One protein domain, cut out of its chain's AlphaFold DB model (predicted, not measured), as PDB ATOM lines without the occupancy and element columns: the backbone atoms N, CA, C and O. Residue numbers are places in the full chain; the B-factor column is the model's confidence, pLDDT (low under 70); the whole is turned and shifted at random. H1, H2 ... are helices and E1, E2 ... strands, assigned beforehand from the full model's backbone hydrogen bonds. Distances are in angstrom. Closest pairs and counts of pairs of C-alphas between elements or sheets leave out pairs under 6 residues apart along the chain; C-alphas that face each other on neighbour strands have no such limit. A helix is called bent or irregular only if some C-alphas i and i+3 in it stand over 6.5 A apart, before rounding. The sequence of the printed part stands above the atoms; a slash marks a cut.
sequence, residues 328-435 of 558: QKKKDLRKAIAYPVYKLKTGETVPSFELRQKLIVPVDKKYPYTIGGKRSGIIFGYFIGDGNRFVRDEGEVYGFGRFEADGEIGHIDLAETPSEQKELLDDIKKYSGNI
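This is residues 328 to 435 of the 558 residues of a protein of Candidatus Falkowbacteria bacterium RIFOXYC2_FULL_36_12 (UniProt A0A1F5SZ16). A twisted sheet of four strands, E1 to E4, bends sharply through its two long inner strands, E2 and E3, and the long helix H2 packs slantwise over one face. The short helix H1 lies at the far end of H2 and only grazes the sheet. The printed part has 108 residues, with named elements in the order H1, E1, E2, E3, E4, H2; the sheet order is E1, E2, E3, E4, antiparallel throughout, and the class is mixed, helices and strands. It is compact, with a radius of gyration of the C-alphas of 13.9 A and spans of 38 by 34 by 21 A.

Begin with H1, residues 328 to 335, which is only just on the sheet, with 5 pairs of C-alphas within 10 A, and only grazes it with residues 333 to 335. Next look at E1, residues 357 to 360, an edge strand whose residues 359 to 360 pair antiparallel with residues 337 to 338. E1 forms a hairpin with E2, residues 374 to 384; N 358 and O 380 are 2.8 A apart, within hydrogen-bond range. E2 bends by 89 degrees at residue 381. Its hairpin partner E3, residues 396 to 406, bends by 81 degrees at residue 399, and N 379 and O 401 are 3.0 A apart. E3 and the edge strand E4, residues 409 to 414, form a hairpin, with N 411 and O 404 at 2.7 A; E1 to E4 are a meander, each strand the antiparallel neighbour of the one before. H2, residues 418 to 434, is on the sheet at a height of 9.5 A, making two layers, a helix on one face of a sheet. It runs slantwise to the strands, at 54 degrees to E1 on the local plane; the closest C-alphas of H2 and E2 are those of Leu 424 and Ile 378, 7.2 A apart. H1 and H2 are close but not clearly touching; their closest C-alphas, those of Lys 335 and Asn 434, are 5.3 A apart. Every O i to N i+4 pair is within hydrogen-bond range in H1, and 11 of 13 in H2.

Find C-alpha 328 at (215.952, 144.505, 106.847), where H1 begins. E2 starts at (206.699, 129.521, 107.747) and spans 24.7 A; E3 spans 26.1 A. H2 spans 25.5 A to C-alpha 434 at (223.058, 139.271, 117.847); it is irregular, with C-alphas 430 and 433 at 7.0 A.

The two C-alphas farthest apart, those of Gln 328 and Asp 393, are 41.9 A apart. The printed part has no cut. The links H1 to E1, E1 to E2 and E2 to E3 are long. Look for pLDDT under 70 at residues 341 to 355, 371 to 372, 384 to 396 and 407 to 409.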
ATOM      1  N   GLN A 328     215.774 143.623 105.702       85.62
ATOM      2  CA  GLN A 328     215.952 144.505 106.847       85.62
ATOM      3  C   GLN A 328     215.069 144.057 108.016       85.62
ATOM      4  O   GLN A 328     215.602 143.787 109.085       85.62
ATOM      5  N   LYS A 329     213.773 143.784 107.794       82.81
ATOM      6  CA  LYS A 329     212.889 143.228 108.837       82.81
ATOM      7  C   LYS A 329     213.415 141.914 109.414       82.81
ATOM      8  O   LYS A 329     213.350 141.701 110.618       82.81
ATOM      9  N   LYS A 330     213.962 141.020 108.582       85.56
ATOM     10  CA  LYS A 330     214.606 139.786 109.070       85.56
ATOM     11  C   LYS A 330     215.844 140.081 109.915       85.56
ATOM     12  O   LYS A 330     216.082 139.377 110.892       85.56
ATOM     13  N   LYS A 331     216.643 141.077 109.531       87.50
ATOM     14  CA  LYS A 331     217.826 141.508 110.281       87.50
ATOM     15  C   LYS A 331     217.435 142.112 111.627       87.50
ATOM     16  O   LYS A 331     218.059 141.762 112.620       87.50
ATOM     17  N   ASP A 332     216.397 142.937 111.662       86.38
ATOM     18  CA  ASP A 332     215.903 143.572 112.886       86.38
ATOM     19  C   ASP A 332     215.291 142.534 113.833       86.38
ATOM     20  O   ASP A 332     215.607 142.513 115.015       86.38
ATOM     21  N   LEU A 333     214.539 141.559 113.309       86.94
ATOM     22  CA  LEU A 333     214.019 140.441 114.109       86.94
ATOM     23  C   LEU A 333     215.116 139.599 114.774       86.94
ATOM     24  O   LEU A 333     214.926 139.131 115.891       86.94
ATOM     25  N   ARG A 334     216.267 139.409 114.113       90.38
ATOM     26  CA  ARG A 334     217.421 138.694 114.696       90.38
ATOM     27  C   ARG A 334     218.064 139.435 115.861       90.38
ATOM     28  O   ARG A 334     218.793 138.823 116.639       90.38
ATOM     29  N   LYS A 335     217.854 140.746 115.911       92.19
ATOM     30  CA  LYS A 335     218.427 141.650 116.899       92.19
ATOM     31  C   LYS A 335     217.497 141.906 118.072       92.19
ATOM     32  O   LYS A 335     217.932 142.527 119.030       92.19
ATOM     33  N   ALA A 336     216.257 141.435 118.010       90.94
ATOM     34  CA  ALA A 336     215.247 141.794 118.985       90.94
ATOM     35  C   ALA A 336     214.815 140.616 119.861       90.94
ATOM     36  O   ALA A 336     214.822 139.456 119.432       90.94
ATOM     37  N   ILE A 337     214.355 140.932 121.073       91.19
ATOM     38  CA  ILE A 337     213.491 140.041 121.853       91.19
ATOM     39  C   ILE A 337     212.052 140.419 121.509       91.19
ATOM     40  O   ILE A 337     211.438 141.290 122.123       91.19
ATOM     41  N   ALA A 338     211.519 139.769 120.480       86.94
ATOM     42  CA  ALA A 338     210.194 140.061 119.966       86.94
ATOM     43  C   ALA A 338     209.097 139.569 120.915       86.94
ATOM     44  O   ALA A 338     209.299 138.707 121.773       86.94
ATOM     45  N   TYR A 339     207.889 140.072 120.695       81.81
ATOM     46  CA  TYR A 339     206.700 139.548 121.336       81.81
ATOM     47  C   TYR A 339     205.853 138.747 120.333       81.81
ATOM     48  O   TYR A 339     205.656 139.202 119.200       81.81
ATOM     49  N   PRO A 340     205.338 137.562 120.706       76.25
ATOM     50  CA  PRO A 340     204.476 136.789 119.825       76.25
ATOM     51  C   PRO A 340     203.096 137.446 119.717       76.25
ATOM     52  O   PRO A 340     202.481 137.788 120.721       76.25
ATOM     53  N   VAL A 341     202.587 137.596 118.494       68.88
ATOM     54  CA  VAL A 341     201.236 138.115 118.239       68.88
ATOM     55  C   VAL A 341     200.328 136.955 117.852       68.88
ATOM     56  O   VAL A 341     200.591 136.270 116.859       68.88
ATOM     57  N   TYR A 342     199.248 136.761 118.610       68.00
ATOM     58  CA  TYR A 342     198.273 135.700 118.373       68.00
ATOM     59  C   TYR A 342     196.978 136.263 117.815       68.00
ATOM     60  O   TYR A 342     196.462 137.273 118.293       68.00
ATOM     61  N   LYS A 343     196.424 135.557 116.830       61.22
ATOM     62  CA  LYS A 343     195.081 135.803 116.320       61.22
ATOM     63  C   LYS A 343     194.171 134.689 116.821       61.22
ATOM     64  O   LYS A 343     194.382 133.519 116.499       61.22
ATOM     65  N   LEU A 344     193.185 135.042 117.637       56.88
ATOM     66  CA  LEU A 344     192.188 134.100 118.131       56.88
ATOM     67  C   LEU A 344     191.303 133.620 116.980       56.88
ATOM     68  O   LEU A 344     191.168 134.281 115.948       56.88
ATOM     69  N   LYS A 345     190.626 132.483 117.177       53.06
ATOM     70  CA  LYS A 345     189.632 131.969 116.214       53.06
ATOM     71  C   LYS A 345     188.487 132.960 115.956       53.06
ATOM     72  O   LYS A 345     187.874 132.900 114.897       53.06
ATOM     73  N   THR A 346     188.227 133.869 116.896       50.09
ATOM     74  CA  THR A 346     187.265 134.978 116.771       50.09
ATOM     75  C   THR A 346     187.736 136.079 115.813       50.09
ATOM     76  O   THR A 346     186.948 136.937 115.435       50.09
ATOM     77  N   GLY A 347     189.004 136.056 115.390       50.38
ATOM     78  CA  GLY A 347     189.626 137.085 114.557       50.38
ATOM     79  C   GLY A 347     190.274 138.220 115.354       50.38
ATOM     80  O   GLY A 347     191.015 139.010 114.765       50.38
ATOM     81  N   GLU A 348     190.051 138.274 116.668       54.44
ATOM     82  CA  GLU A 348     190.691 139.233 117.566       54.44
ATOM     83  C   GLU A 348     192.185 138.945 117.708       54.44
ATOM     84  O   GLU A 348     192.626 137.794 117.733       54.44
ATOM     85  N   THR A 349     192.973 140.012 117.786       58.56
ATOM     86  CA  THR A 349     194.411 139.924 118.041       58.56
ATOM     87  C   THR A 349     194.640 140.166 119.522       58.56
ATOM     88  O   THR A 349     194.275 141.230 120.012       58.56
ATOM     89  N   VAL A 350     195.230 139.200 120.226       57.03
ATOM     90  CA  VAL A 350     195.576 139.379 121.643       57.03
ATOM     91  C   VAL A 350     196.906 140.124 121.713       57.03
ATOM     92  O   VAL A 350     197.894 139.637 121.143       57.03
ATOM     93  N   PRO A 351     196.956 141.299 122.367       52.69
ATOM     94  CA  PRO A 351     198.197 142.020 122.566       52.69
ATOM     95  C   PRO A 351     199.179 141.171 123.365       52.69
ATOM     96  O   PRO A 351     198.869 140.575 124.392       52.69
ATOM     97  N   SER A 352     200.407 141.127 122.885       53.62
ATOM     98  CA  SER A 352     201.420 140.189 123.346       53.62
ATOM     99  C   SER A 352     201.962 140.463 124.754       53.62
ATOM    100  O   SER A 352     202.523 139.567 125.381       53.62
ATOM    101  N   PHE A 353     201.791 141.687 125.267       56.03
ATOM    102  CA  PHE A 353     202.166 142.038 126.639       56.03
ATOM    103  C   PHE A 353     201.244 141.385 127.677       56.03
ATOM    104  O   PHE A 353     201.681 141.124 128.793       56.03
ATOM    105  N   GLU A 354     199.998 141.069 127.312       60.59
ATOM    106  CA  GLU A 354     199.044 140.418 128.218       60.59
ATOM    107  C   GLU A 354     199.431 138.965 128.507       60.59
ATOM    108  O   GLU A 354     199.076 138.425 129.549       60.59
ATOM    109  N   LEU A 355     200.190 138.344 127.601       66.19
ATOM    110  CA  LEU A 355     200.546 136.928 127.663       66.19
ATOM    111  C   LEU A 355     201.908 136.669 128.315       66.19
ATOM    112  O   LEU A 355     202.280 135.512 128.463       66.19
ATOM    113  N   ARG A 356     202.669 137.716 128.676       78.56
ATOM    114  CA  ARG A 356     204.008 137.619 129.303       78.56
ATOM    115  C   ARG A 356     204.960 136.639 128.597       78.56
ATOM    116  O   ARG A 356     205.773 135.962 129.226       78.56
ATOM    117  N   GLN A 357     204.853 136.565 127.272       84.75
ATOM    118  CA  GLN A 357     205.666 135.708 126.415       84.75
ATOM    119  C   GLN A 357     206.599 136.540 125.544       84.75
ATOM    120  O   GLN A 357     206.285 137.658 125.132       84.75
ATOM    121  N   LYS A 358     207.755 135.961 125.246       89.81
ATOM    122  CA  LYS A 358     208.846 136.550 124.475       89.81
ATOM    123  C   LYS A 358     209.331 135.547 123.438       89.81
ATOM    124  O   LYS A 358     209.206 134.339 123.623       89.81
ATOM    125  N   LEU A 359     209.881 136.055 122.344       91.12
ATOM    126  CA  LEU A 359     210.286 135.272 121.188       91.12
ATOM    127  C   LEU A 359     211.638 135.758 120.664       91.12
ATOM    128  O   LEU A 359     211.795 136.924 120.313       91.12
ATOM    129  N   ILE A 360     212.592 134.842 120.531       93.88
ATOM    130  CA  ILE A 360     213.823 135.067 119.766       93.88
ATOM    131  C   ILE A 360     213.640 134.438 118.388       93.88
ATOM    132  O   ILE A 360     213.222 133.282 118.278       93.88
ATOM    133  N   VAL A 361     213.969 135.184 117.331       92.38
ATOM    134  CA  VAL A 361     213.829 134.728 115.939       92.38
ATOM    135  C   VAL A 361     215.201 134.710 115.254       92.38
ATOM    136  O   VAL A 361     215.613 135.706 114.660       92.38
ATOM    137  N   PRO A 362     215.929 133.575 115.281       89.69
ATOM    138  CA  PRO A 362     217.275 133.488 114.703       89.69
ATOM    139  C   PRO A 362     217.325 133.626 113.173       89.69
ATOM    140  O   PRO A 362     218.331 134.062 112.608       89.69
ATOM    141  N   VAL A 363     216.237 133.261 112.484       89.44
ATOM    142  CA  VAL A 363     216.120 133.250 111.016       89.44
ATOM    143  C   VAL A 363     217.256 132.445 110.364       89.44
ATOM    144  O   VAL A 363     218.140 133.002 109.713       89.44
ATOM    145  N   ASP A 364     217.253 131.125 110.508       90.00
ATOM    146  CA  ASP A 364     218.236 130.237 109.875       90.00
ATOM    147  C   ASP A 364     217.585 128.947 109.340       90.00
ATOM    148  O   ASP A 364     216.370 128.888 109.154       90.00
ATOM    149  N   LYS A 365     218.382 127.918 109.015       88.56
ATOM    150  CA  LYS A 365     217.840 126.640 108.524       88.56
ATOM    151  C   LYS A 365     217.008 125.901 109.579       88.56
ATOM    152  O   LYS A 365     216.072 125.205 109.202       88.56
ATOM    153  N   LYS A 366     217.359 126.029 110.863       90.88
ATOM    154  CA  LYS A 366     216.655 125.393 111.986       90.88
ATOM    155  C   LYS A 366     215.410 126.195 112.373       90.88
ATOM    156  O   LYS A 366     214.373 125.609 112.662       90.88
ATOM    157  N   TYR A 367     215.497 127.520 112.283       91.19
ATOM    158  CA  TYR A 367     214.436 128.480 112.560       91.19
ATOM    159  C   TYR A 367     214.055 129.262 111.292       91.19
ATOM    160  O   TYR A 367     214.403 130.445 111.169       91.19
ATOM    161  N   PRO A 368     213.402 128.622 110.300       88.75
ATOM    162  CA  PRO A 368     213.031 129.287 109.060       88.75
ATOM    163  C   PRO A 368     212.084 130.464 109.303       88.75
ATOM    164  O   PRO A 368     211.094 130.367 110.029       88.75
ATOM    165  N   TYR A 369     212.352 131.572 108.612       85.88
ATOM    166  CA  TYR A 369     211.480 132.740 108.636       85.88
ATOM    167  C   TYR A 369     211.219 133.290 107.236       85.88
ATOM    168  O   TYR A 369     212.121 133.740 106.513       85.88
ATOM    169  N   THR A 370     209.937 133.327 106.896       79.25
ATOM    170  CA  THR A 370     209.416 133.874 105.648       79.25
ATOM    171  C   THR A 370     208.286 134.833 105.984       79.25
ATOM    172  O   THR A 370     207.360 134.470 106.708       79.25
ATOM    173  N   ILE A 371     208.340 136.059 105.456       69.94
ATOM    174  CA  ILE A 371     207.273 137.039 105.679       69.94
ATOM    175  C   ILE A 371     205.995 136.495 105.030       69.94
ATOM    176  O   ILE A 371     205.922 136.339 103.811       69.94
ATOM    177  N   GLY A 372     205.028 136.139 105.878       63.59
ATOM    178  CA  GLY A 372     203.760 135.532 105.483       63.59
ATOM    179  C   GLY A 372     203.761 134.034 105.187       63.59
ATOM    180  O   GLY A 372     202.755 133.522 104.708       63.59
ATOM    181  N   GLY A 373     204.859 133.331 105.453       72.69
ATOM    182  CA  GLY A 373     204.936 131.876 105.314       72.69
ATOM    183  C   GLY A 373     205.301 131.212 106.636       72.69
ATOM    184  O   GLY A 373     204.861 131.657 107.699       72.69
ATOM    185  N   LYS A 374     206.157 130.185 106.561       82.12
ATOM    186  CA  LYS A 374     206.699 129.521 107.747       82.12
ATOM    187  C   LYS A 374     207.545 130.499 108.562       82.12
ATOM    188  O   LYS A 374     208.453 131.142 108.019       82.12
ATOM    189  N   ARG A 375     207.227 130.609 109.848       85.56
ATOM    190  CA  ARG A 375     207.921 131.434 110.840       85.56
ATOM    191  C   ARG A 375     208.177 130.573 112.060       85.56
ATOM    192  O   ARG A 375     207.229 130.021 112.602       85.56
ATOM    193  N   SER A 376     209.418 130.474 112.503       90.44
ATOM    194  CA  SER A 376     209.724 129.802 113.758       90.44
ATOM    195  C   SER A 376     210.754 130.547 114.586       90.44
ATOM    196  O   SER A 376     211.479 131.414 114.093       90.44
ATOM    197  N   GLY A 377     210.773 130.228 115.872       93.44
ATOM    198  CA  GLY A 377     211.655 130.847 116.844       93.44
ATOM    199  C   GLY A 377     211.651 130.094 118.164       93.44
ATOM    200  O   GLY A 377     211.032 129.035 118.298       93.44
ATOM    201  N   ILE A 378     212.361 130.658 119.131       94.94
ATOM    202  CA  ILE A 378     212.448 130.141 120.494       94.94
ATOM    203  C   ILE A 378     211.555 131.021 121.354       94.94
ATOM    204  O   ILE A 378     211.805 132.222 121.461       94.94
ATOM    205  N   ILE A 379     210.503 130.437 121.914       91.94
ATOM    206  CA  ILE A 379     209.526 131.144 122.743       91.94
ATOM    207  C   ILE A 379     209.759 130.822 124.211       91.94
ATOM    208  O   ILE A 379     210.117 129.697 124.550       91.94
ATOM    209  N   PHE A 380     209.563 131.803 125.082       91.56
ATOM    210  CA  PHE A 380     209.680 131.643 126.526       91.56
ATOM    211  C   PHE A 380     208.807 132.649 127.267       91.56
ATOM    212  O   PHE A 380     208.432 133.679 126.707       91.56
ATOM    213  N   GLY A 381     208.472 132.352 128.518       89.00
ATOM    214  CA  GLY A 381     207.570 133.172 129.321       89.00
ATOM    215  C   GLY A 381     206.640 132.326 130.177       89.00
ATOM    216  O   GLY A 381     206.906 131.146 130.411       89.00
ATOM    217  N   TYR A 382     205.538 132.929 130.614       82.56
ATOM    218  CA  TYR A 382     204.478 132.221 131.327       82.56
ATOM    219  C   TYR A 382     203.509 131.544 130.349       82.56
ATOM    220  O   TYR A 382     203.074 132.125 129.350       82.56
ATOM    221  N   PHE A 383     203.178 130.289 130.643       77.19
ATOM    222  CA  PHE A 383     202.213 129.487 129.898       77.19
ATOM    223  C   PHE A 383     201.140 128.968 130.854       77.19
ATOM    224  O   PHE A 383     201.435 128.625 131.998       77.19
ATOM    225  N   ILE A 384     199.895 128.913 130.385       67.94
ATOM    226  CA  ILE A 384     198.773 128.351 131.146       67.94
ATOM    227  C   ILE A 384     198.833 126.823 131.011       67.94
ATOM    228  O   ILE A 384     198.951 126.316 129.891       67.94
ATOM    229  N   GLY A 385     198.801 126.111 132.142       48.78
ATOM    230  CA  GLY A 385     198.893 124.650 132.204       48.78
ATOM    231  C   GLY A 385     197.788 123.925 131.423       48.78
ATOM    232  O   GLY A 385     196.669 124.412 131.302       48.78
ATOM    233  N   ASP A 386     198.134 122.751 130.888       41.16
ATOM    234  CA  ASP A 386     197.316 121.865 130.046       41.16
ATOM    235  C   ASP A 386     196.897 122.431 128.680       41.16
ATOM    236  O   ASP A 386     195.726 122.527 128.308       41.16
ATOM    237  N   GLY A 387     197.912 122.749 127.875       46.91
ATOM    238  CA  GLY A 387     198.052 122.199 126.523       46.91
ATOM    239  C   GLY A 387     196.956 122.443 125.483       46.91
ATOM    240  O   GLY A 387     197.091 121.862 124.416       46.91
ATOM    241  N   ASN A 388     195.898 123.225 125.746       37.69
ATOM    242  CA  ASN A 388     194.909 123.762 124.788       37.69
ATOM    243  C   ASN A 388     193.687 124.480 125.429       37.69
ATOM    244  O   ASN A 388     192.732 124.774 124.699       37.69
ATOM    245  N   ARG A 389     193.626 124.776 126.742       35.69
ATOM    246  CA  ARG A 389     192.459 125.476 127.334       35.69
ATOM    247  C   ARG A 389     192.832 126.576 128.329       35.69
ATOM    248  O   ARG A 389     193.579 126.359 129.268       35.69
ATOM    249  N   PHE A 390     192.243 127.754 128.123       38.84
ATOM    250  CA  PHE A 390     192.283 128.886 129.048       38.84
ATOM    251  C   PHE A 390     191.366 128.606 130.248       38.84
ATOM    252  O   PHE A 390     190.144 128.603 130.084       38.84
ATOM    253  N   VAL A 391     191.919 128.413 131.446       32.75
ATOM    254  CA  VAL A 391     191.175 128.512 132.714       32.75
ATOM    255  C   VAL A 391     192.004 129.371 133.665       32.75
ATOM    256  O   VAL A 391     193.191 129.134 133.849       32.75
ATOM    257  N   ARG A 392     191.392 130.422 134.214       36.03
ATOM    258  CA  ARG A 392     192.074 131.540 134.889       36.03
ATOM    259  C   ARG A 392     192.582 131.221 136.305       36.03
ATOM    260  O   ARG A 392     193.153 132.106 136.928       36.03
ATOM    261  N   ASP A 393     192.400 129.989 136.782       39.84
ATOM    262  CA  ASP A 393     192.537 129.647 138.203       39.84
ATOM    263  C   ASP A 393     193.492 128.466 138.503       39.84
ATOM    264  O   ASP A 393     193.659 128.115 139.670       39.84
ATOM    265  N   GLU A 394     194.192 127.894 137.509       43.72
ATOM    266  CA  GLU A 394     195.232 126.868 137.730       43.72
ATOM    267  C   GLU A 394     196.576 127.244 137.067       43.72
ATOM    268  O   GLU A 394     196.713 127.246 135.848       43.72
ATOM    269  N   GLY A 395     197.557 127.587 137.917       58.28
ATOM    270  CA  GLY A 395     199.015 127.593 137.701       58.28
ATOM    271  C   GLY A 395     199.568 128.041 136.341       58.28
ATOM    272  O   GLY A 395     199.786 127.215 135.456       58.28
ATOM    273  N   GLU A 396     199.941 129.319 136.211       68.00
ATOM    274  CA  GLU A 396     200.907 129.726 135.181       68.00
ATOM    275  C   GLU A 396     202.271 129.081 135.480       68.00
ATOM    276  O   GLU A 396     202.786 129.207 136.592       68.00
ATOM    277  N   VAL A 397     202.876 128.416 134.494       75.88
ATOM    278  CA  VAL A 397     204.220 127.831 134.606       75.88
ATOM    279  C   VAL A 397     205.169 128.573 133.678       75.88
ATOM    280  O   VAL A 397     204.863 128.799 132.505       75.88
ATOM    281  N   TYR A 398     206.343 128.946 134.190       83.50
ATOM    282  CA  TYR A 398     207.369 129.574 133.369       83.50
ATOM    283  C   TYR A 398     208.154 128.525 132.576       83.50
ATOM    284  O   TYR A 398     208.839 127.658 133.131       83.50
ATOM    285  N   GLY A 399     208.079 128.617 131.252       87.56
ATOM    286  CA  GLY A 399     208.635 127.631 130.335       87.56
ATOM    287  C   GLY A 399     209.389 128.252 129.169       87.56
ATOM    288  O   GLY A 399     209.483 129.472 129.015       87.56
ATOM    289  N   PHE A 400     209.934 127.381 128.328       92.00
ATOM    290  CA  PHE A 400     210.459 127.739 127.020       92.00
ATOM    291  C   PHE A 400     210.330 126.569 126.059       92.00
ATOM    292  O   PHE A 400     210.231 125.414 126.469       92.00
ATOM    293  N   GLY A 401     210.296 126.883 124.774       92.25
ATOM    294  CA  GLY A 401     209.952 125.928 123.742       92.25
ATOM    295  C   GLY A 401     210.212 126.452 122.343       92.25
ATOM    296  O   GLY A 401     210.854 127.489 122.133       92.25
ATOM    297  N   ARG A 402     209.682 125.723 121.370       90.88
ATOM    298  CA  ARG A 402     209.689 126.116 119.966       90.88
ATOM    299  C   ARG A 402     208.352 126.737 119.615       90.88
ATOM    300  O   ARG A 402     207.299 126.210 119.952       90.88
ATOM    301  N   PHE A 403     208.415 127.858 118.917       89.38
ATOM    302  CA  PHE A 403     207.262 128.440 118.255       89.38
ATOM    303  C   PHE A 403     207.355 128.131 116.770       89.38
ATOM    304  O   PHE A 403     208.380 128.418 116.147       89.38
ATOM    305  N   GLU A 404     206.282 127.601 116.193       86.88
ATOM    306  CA  GLU A 404     206.131 127.441 114.752       86.88
ATOM    307  C   GLU A 404     204.789 128.008 114.298       86.88
ATOM    308  O   GLU A 404     203.741 127.666 114.829       86.88
ATOM    309  N   ALA A 405     204.806 128.853 113.276       79.00
ATOM    310  CA  ALA A 405     203.607 129.340 112.622       79.00
ATOM    311  C   ALA A 405     203.666 129.074 111.121       79.00
ATOM    312  O   ALA A 405     204.662 129.387 110.459       79.00
ATOM    313  N   ASP A 406     202.561 128.556 110.589       71.50
ATOM    314  CA  ASP A 406     202.313 128.428 109.157       71.50
ATOM    315  C   ASP A 406     201.062 129.235 108.789       71.50
ATOM    316  O   ASP A 406     199.930 128.903 109.153       71.50
ATOM    317  N   GLY A 407     201.263 130.371 108.117       68.88
ATOM    318  CA  GLY A 407     200.194 131.343 107.902       68.88
ATOM    319  C   GLY A 407     199.742 131.985 109.218       68.88
ATOM    320  O   GLY A 407     200.575 132.496 109.960       68.88
ATOM    321  N   GLU A 408     198.436 132.009 109.500       61.84
ATOM    322  CA  GLU A 408     197.858 132.683 110.682       61.84
ATOM    323  C   GLU A 408     197.831 131.825 111.960       61.84
ATOM    324  O   GLU A 408     197.547 132.355 113.030       61.84
ATOM    325  N   ILE A 409     198.119 130.522 111.871       64.12
ATOM    326  CA  ILE A 409     198.043 129.597 113.010       64.12
ATOM    327  C   ILE A 409     199.448 129.390 113.577       64.12
ATOM    328  O   ILE A 409     200.368 129.044 112.833       64.12
ATOM    329  N   GLY A 410     199.602 129.619 114.883       70.12
ATOM    330  CA  GLY A 410     200.823 129.349 115.640       70.12
ATOM    331  C   GLY A 410     200.664 128.132 116.549       70.12
ATOM    332  O   GLY A 410     199.602 127.925 117.131       70.12
ATOM    333  N   HIS A 411     201.734 127.359 116.671       77.06
ATOM    334  CA  HIS A 411     201.896 126.216 117.554       77.06
ATOM    335  C   HIS A 411     203.091 126.466 118.474       77.06
ATOM    336  O   HIS A 411     204.086 127.072 118.063       77.06
ATOM    337  N   ILE A 412     202.965 126.029 119.724       82.69
ATOM    338  CA  ILE A 412     204.001 126.142 120.745       82.69
ATOM    339  C   ILE A 412     204.246 124.745 121.292       82.69
ATOM    340  O   ILE A 412     203.333 124.152 121.862       82.69
ATOM    341  N   ASP A 413     205.480 124.277 121.158       86.62
ATOM    342  CA  ASP A 413     205.940 123.017 121.727       86.62
ATOM    343  C   ASP A 413     206.913 123.339 122.863       86.62
ATOM    344  O   ASP A 413     208.042 123.782 122.622       86.62
ATOM    345  N   LEU A 414     206.454 123.188 124.107       87.69
ATOM    346  CA  LEU A 414     207.286 123.404 125.292       87.69
ATOM    347  C   LEU A 414     208.342 122.299 125.414       87.69
ATOM    348  O   LEU A 414     208.099 121.150 125.065       87.69
ATOM    349  N   ALA A 415     209.526 122.650 125.914       87.69
ATOM    350  CA  ALA A 415     210.596 121.684 126.127       87.69
ATOM    351  C   ALA A 415     210.366 120.885 127.417       87.69
ATOM    352  O   ALA A 415     210.634 121.365 128.524       87.69
ATOM    353  N   GLU A 416     209.894 119.650 127.263       84.75
ATOM    354  CA  GLU A 416     209.555 118.758 128.375       84.75
ATOM    355  C   GLU A 416     210.758 117.933 128.849       84.75
ATOM    356  O   GLU A 416     210.864 117.610 130.033       84.75
ATOM    357  N   THR A 417     211.703 117.616 127.954       88.38
ATOM    358  CA  THR A 417     212.863 116.786 128.303       88.38
ATOM    359  C   THR A 417     214.121 117.615 128.617       88.38
ATOM    360  O   THR A 417     214.362 118.655 127.995       88.38
ATOM    361  N   PRO A 418     215.018 117.138 129.507       91.38
ATOM    362  CA  PRO A 418     216.292 117.813 129.778       91.38
ATOM    363  C   PRO A 418     217.178 118.002 128.536       91.38
ATOM    364  O   PRO A 418     217.937 118.967 128.456       91.38
ATOM    365  N   SER A 419     217.088 117.088 127.561       92.75
ATOM    366  CA  SER A 419     217.855 117.173 126.314       92.75
ATOM    367  C   SER A 419     217.357 118.312 125.420       92.75
ATOM    368  O   SER A 419     218.172 119.076 124.909       92.75
ATOM    369  N   GLU A 420     216.041 118.453 125.256       91.56
ATOM    370  CA  GLU A 420     215.437 119.546 124.478       91.56
ATOM    371  C   GLU A 420     215.672 120.899 125.143       91.56
ATOM    372  O   GLU A 420     216.024 121.871 124.475       91.56
ATOM    373  N   GLN A 421     215.535 120.954 126.470       92.88
ATOM    374  CA  GLN A 421     215.832 122.156 127.243       92.88
ATOM    375  C   GLN A 421     217.281 122.598 127.038       92.88
ATOM    376  O   GLN A 421     217.539 123.772 126.778       92.88
ATOM    377  N   LYS A 422     218.232 121.659 127.105       95.75
ATOM    378  CA  LYS A 422     219.644 121.953 126.849       95.75
ATOM    379  C   LYS A 422     219.866 122.471 125.426       95.75
ATOM    380  O   LYS A 422     220.527 123.489 125.266       95.75
ATOM    381  N   GLU A 423     219.286 121.814 124.422       95.38
ATOM    382  CA  GLU A 423     219.405 122.233 123.020       95.38
ATOM    383  C   GLU A 423     218.916 123.677 122.818       95.38
ATOM    384  O   GLU A 423     219.630 124.494 122.240       95.38
ATOM    385  N   LEU A 424     217.731 124.015 123.337       95.38
ATOM    386  CA  LEU A 424     217.171 125.361 123.207       95.38
ATOM    387  C   LEU A 424     217.977 126.416 123.973       95.38
ATOM    388  O   LEU A 424     218.128 127.530 123.479       95.38
ATOM    389  N   LEU A 425     218.509 126.092 125.155       96.81
ATOM    390  CA  LEU A 425     219.387 127.003 125.899       96.81
ATOM    391  C   LEU A 425     220.698 127.260 125.146       96.81
ATOM    392  O   LEU A 425     221.157 128.403 125.090       96.81
ATOM    393  N   ASP A 426     221.271 126.227 124.526       96.38
ATOM    394  CA  ASP A 426     222.453 126.358 123.674       96.38
ATOM    395  C   ASP A 426     222.151 127.235 122.445       96.38
ATOM    396  O   ASP A 426     222.967 128.085 122.080       96.38
ATOM    397  N   ASP A 427     220.961 127.112 121.844       95.88
ATOM    398  CA  ASP A 427     220.532 127.998 120.759       95.88
ATOM    399  C   ASP A 427     220.339 129.448 121.233       95.88
ATOM    400  O   ASP A 427     220.831 130.369 120.580       95.88
ATOM    401  N   ILE A 428     219.673 129.679 122.372       96.06
ATOM    402  CA  ILE A 428     219.522 131.025 122.956       96.06
ATOM    403  C   ILE A 428     220.902 131.655 123.148       96.06
ATOM    404  O   ILE A 428     221.135 132.778 122.702       96.06
ATOM    405  N   LYS A 429     221.845 130.908 123.734       96.00
ATOM    406  CA  LYS A 429     223.219 131.367 123.951       96.00
ATOM    407  C   LYS A 429     223.967 131.639 122.653       96.00
ATOM    408  O   LYS A 429     224.712 132.610 122.563       96.00
ATOM    409  N   LYS A 430     223.768 130.810 121.631       95.38
ATOM    410  CA  LYS A 430     224.358 131.008 120.304       95.38
ATOM    411  C   LYS A 430     223.878 132.311 119.657       95.38
ATOM    412  O   LYS A 430     224.668 132.978 118.991       95.38
ATOM    413  N   TYR A 431     222.600 132.659 119.813       94.50
ATOM    414  CA  TYR A 431     222.005 133.827 119.155       94.50
ATOM    415  C   TYR A 431     222.016 135.101 119.997       94.50
ATOM    416  O   TYR A 431     221.843 136.182 119.434       94.50
ATOM    417  N   SER A 432     222.276 135.006 121.300       94.31
ATOM    418  CA  SER A 432     222.258 136.149 122.216       94.31
ATOM    419  C   SER A 432     223.206 137.277 121.810       94.31
ATOM    420  O   SER A 432     222.880 138.444 122.002       94.31
ATOM    421  N   GLY A 433     224.348 136.962 121.191       92.06
ATOM    422  CA  GLY A 433     225.301 137.964 120.699       92.06
ATOM    423  C   GLY A 433     224.762 138.864 119.580       92.06
ATOM    424  O   GLY A 433     225.310 139.939 119.358       92.06
ATOM    425  N   ASN A 434     223.693 138.455 118.886       93.31
ATOM    426  CA  ASN A 434     223.058 139.271 117.847       93.31
ATOM    427  C   ASN A 434     221.990 140.217 118.403       93.31
ATOM    428  O   ASN A 434     221.626 141.164 117.711       93.31
ATOM    429  N   ILE A 435     221.479 139.940 119.607       95.62
ATOM    430  CA  ILE A 435     220.382 140.686 120.219       95.62
ATOM    431  C   ILE A 435     220.914 142.002 120.781       95.62
ATOM    432  O   ILE A 435     221.942 142.031 121.460       95.62
TER     433      ILE A 435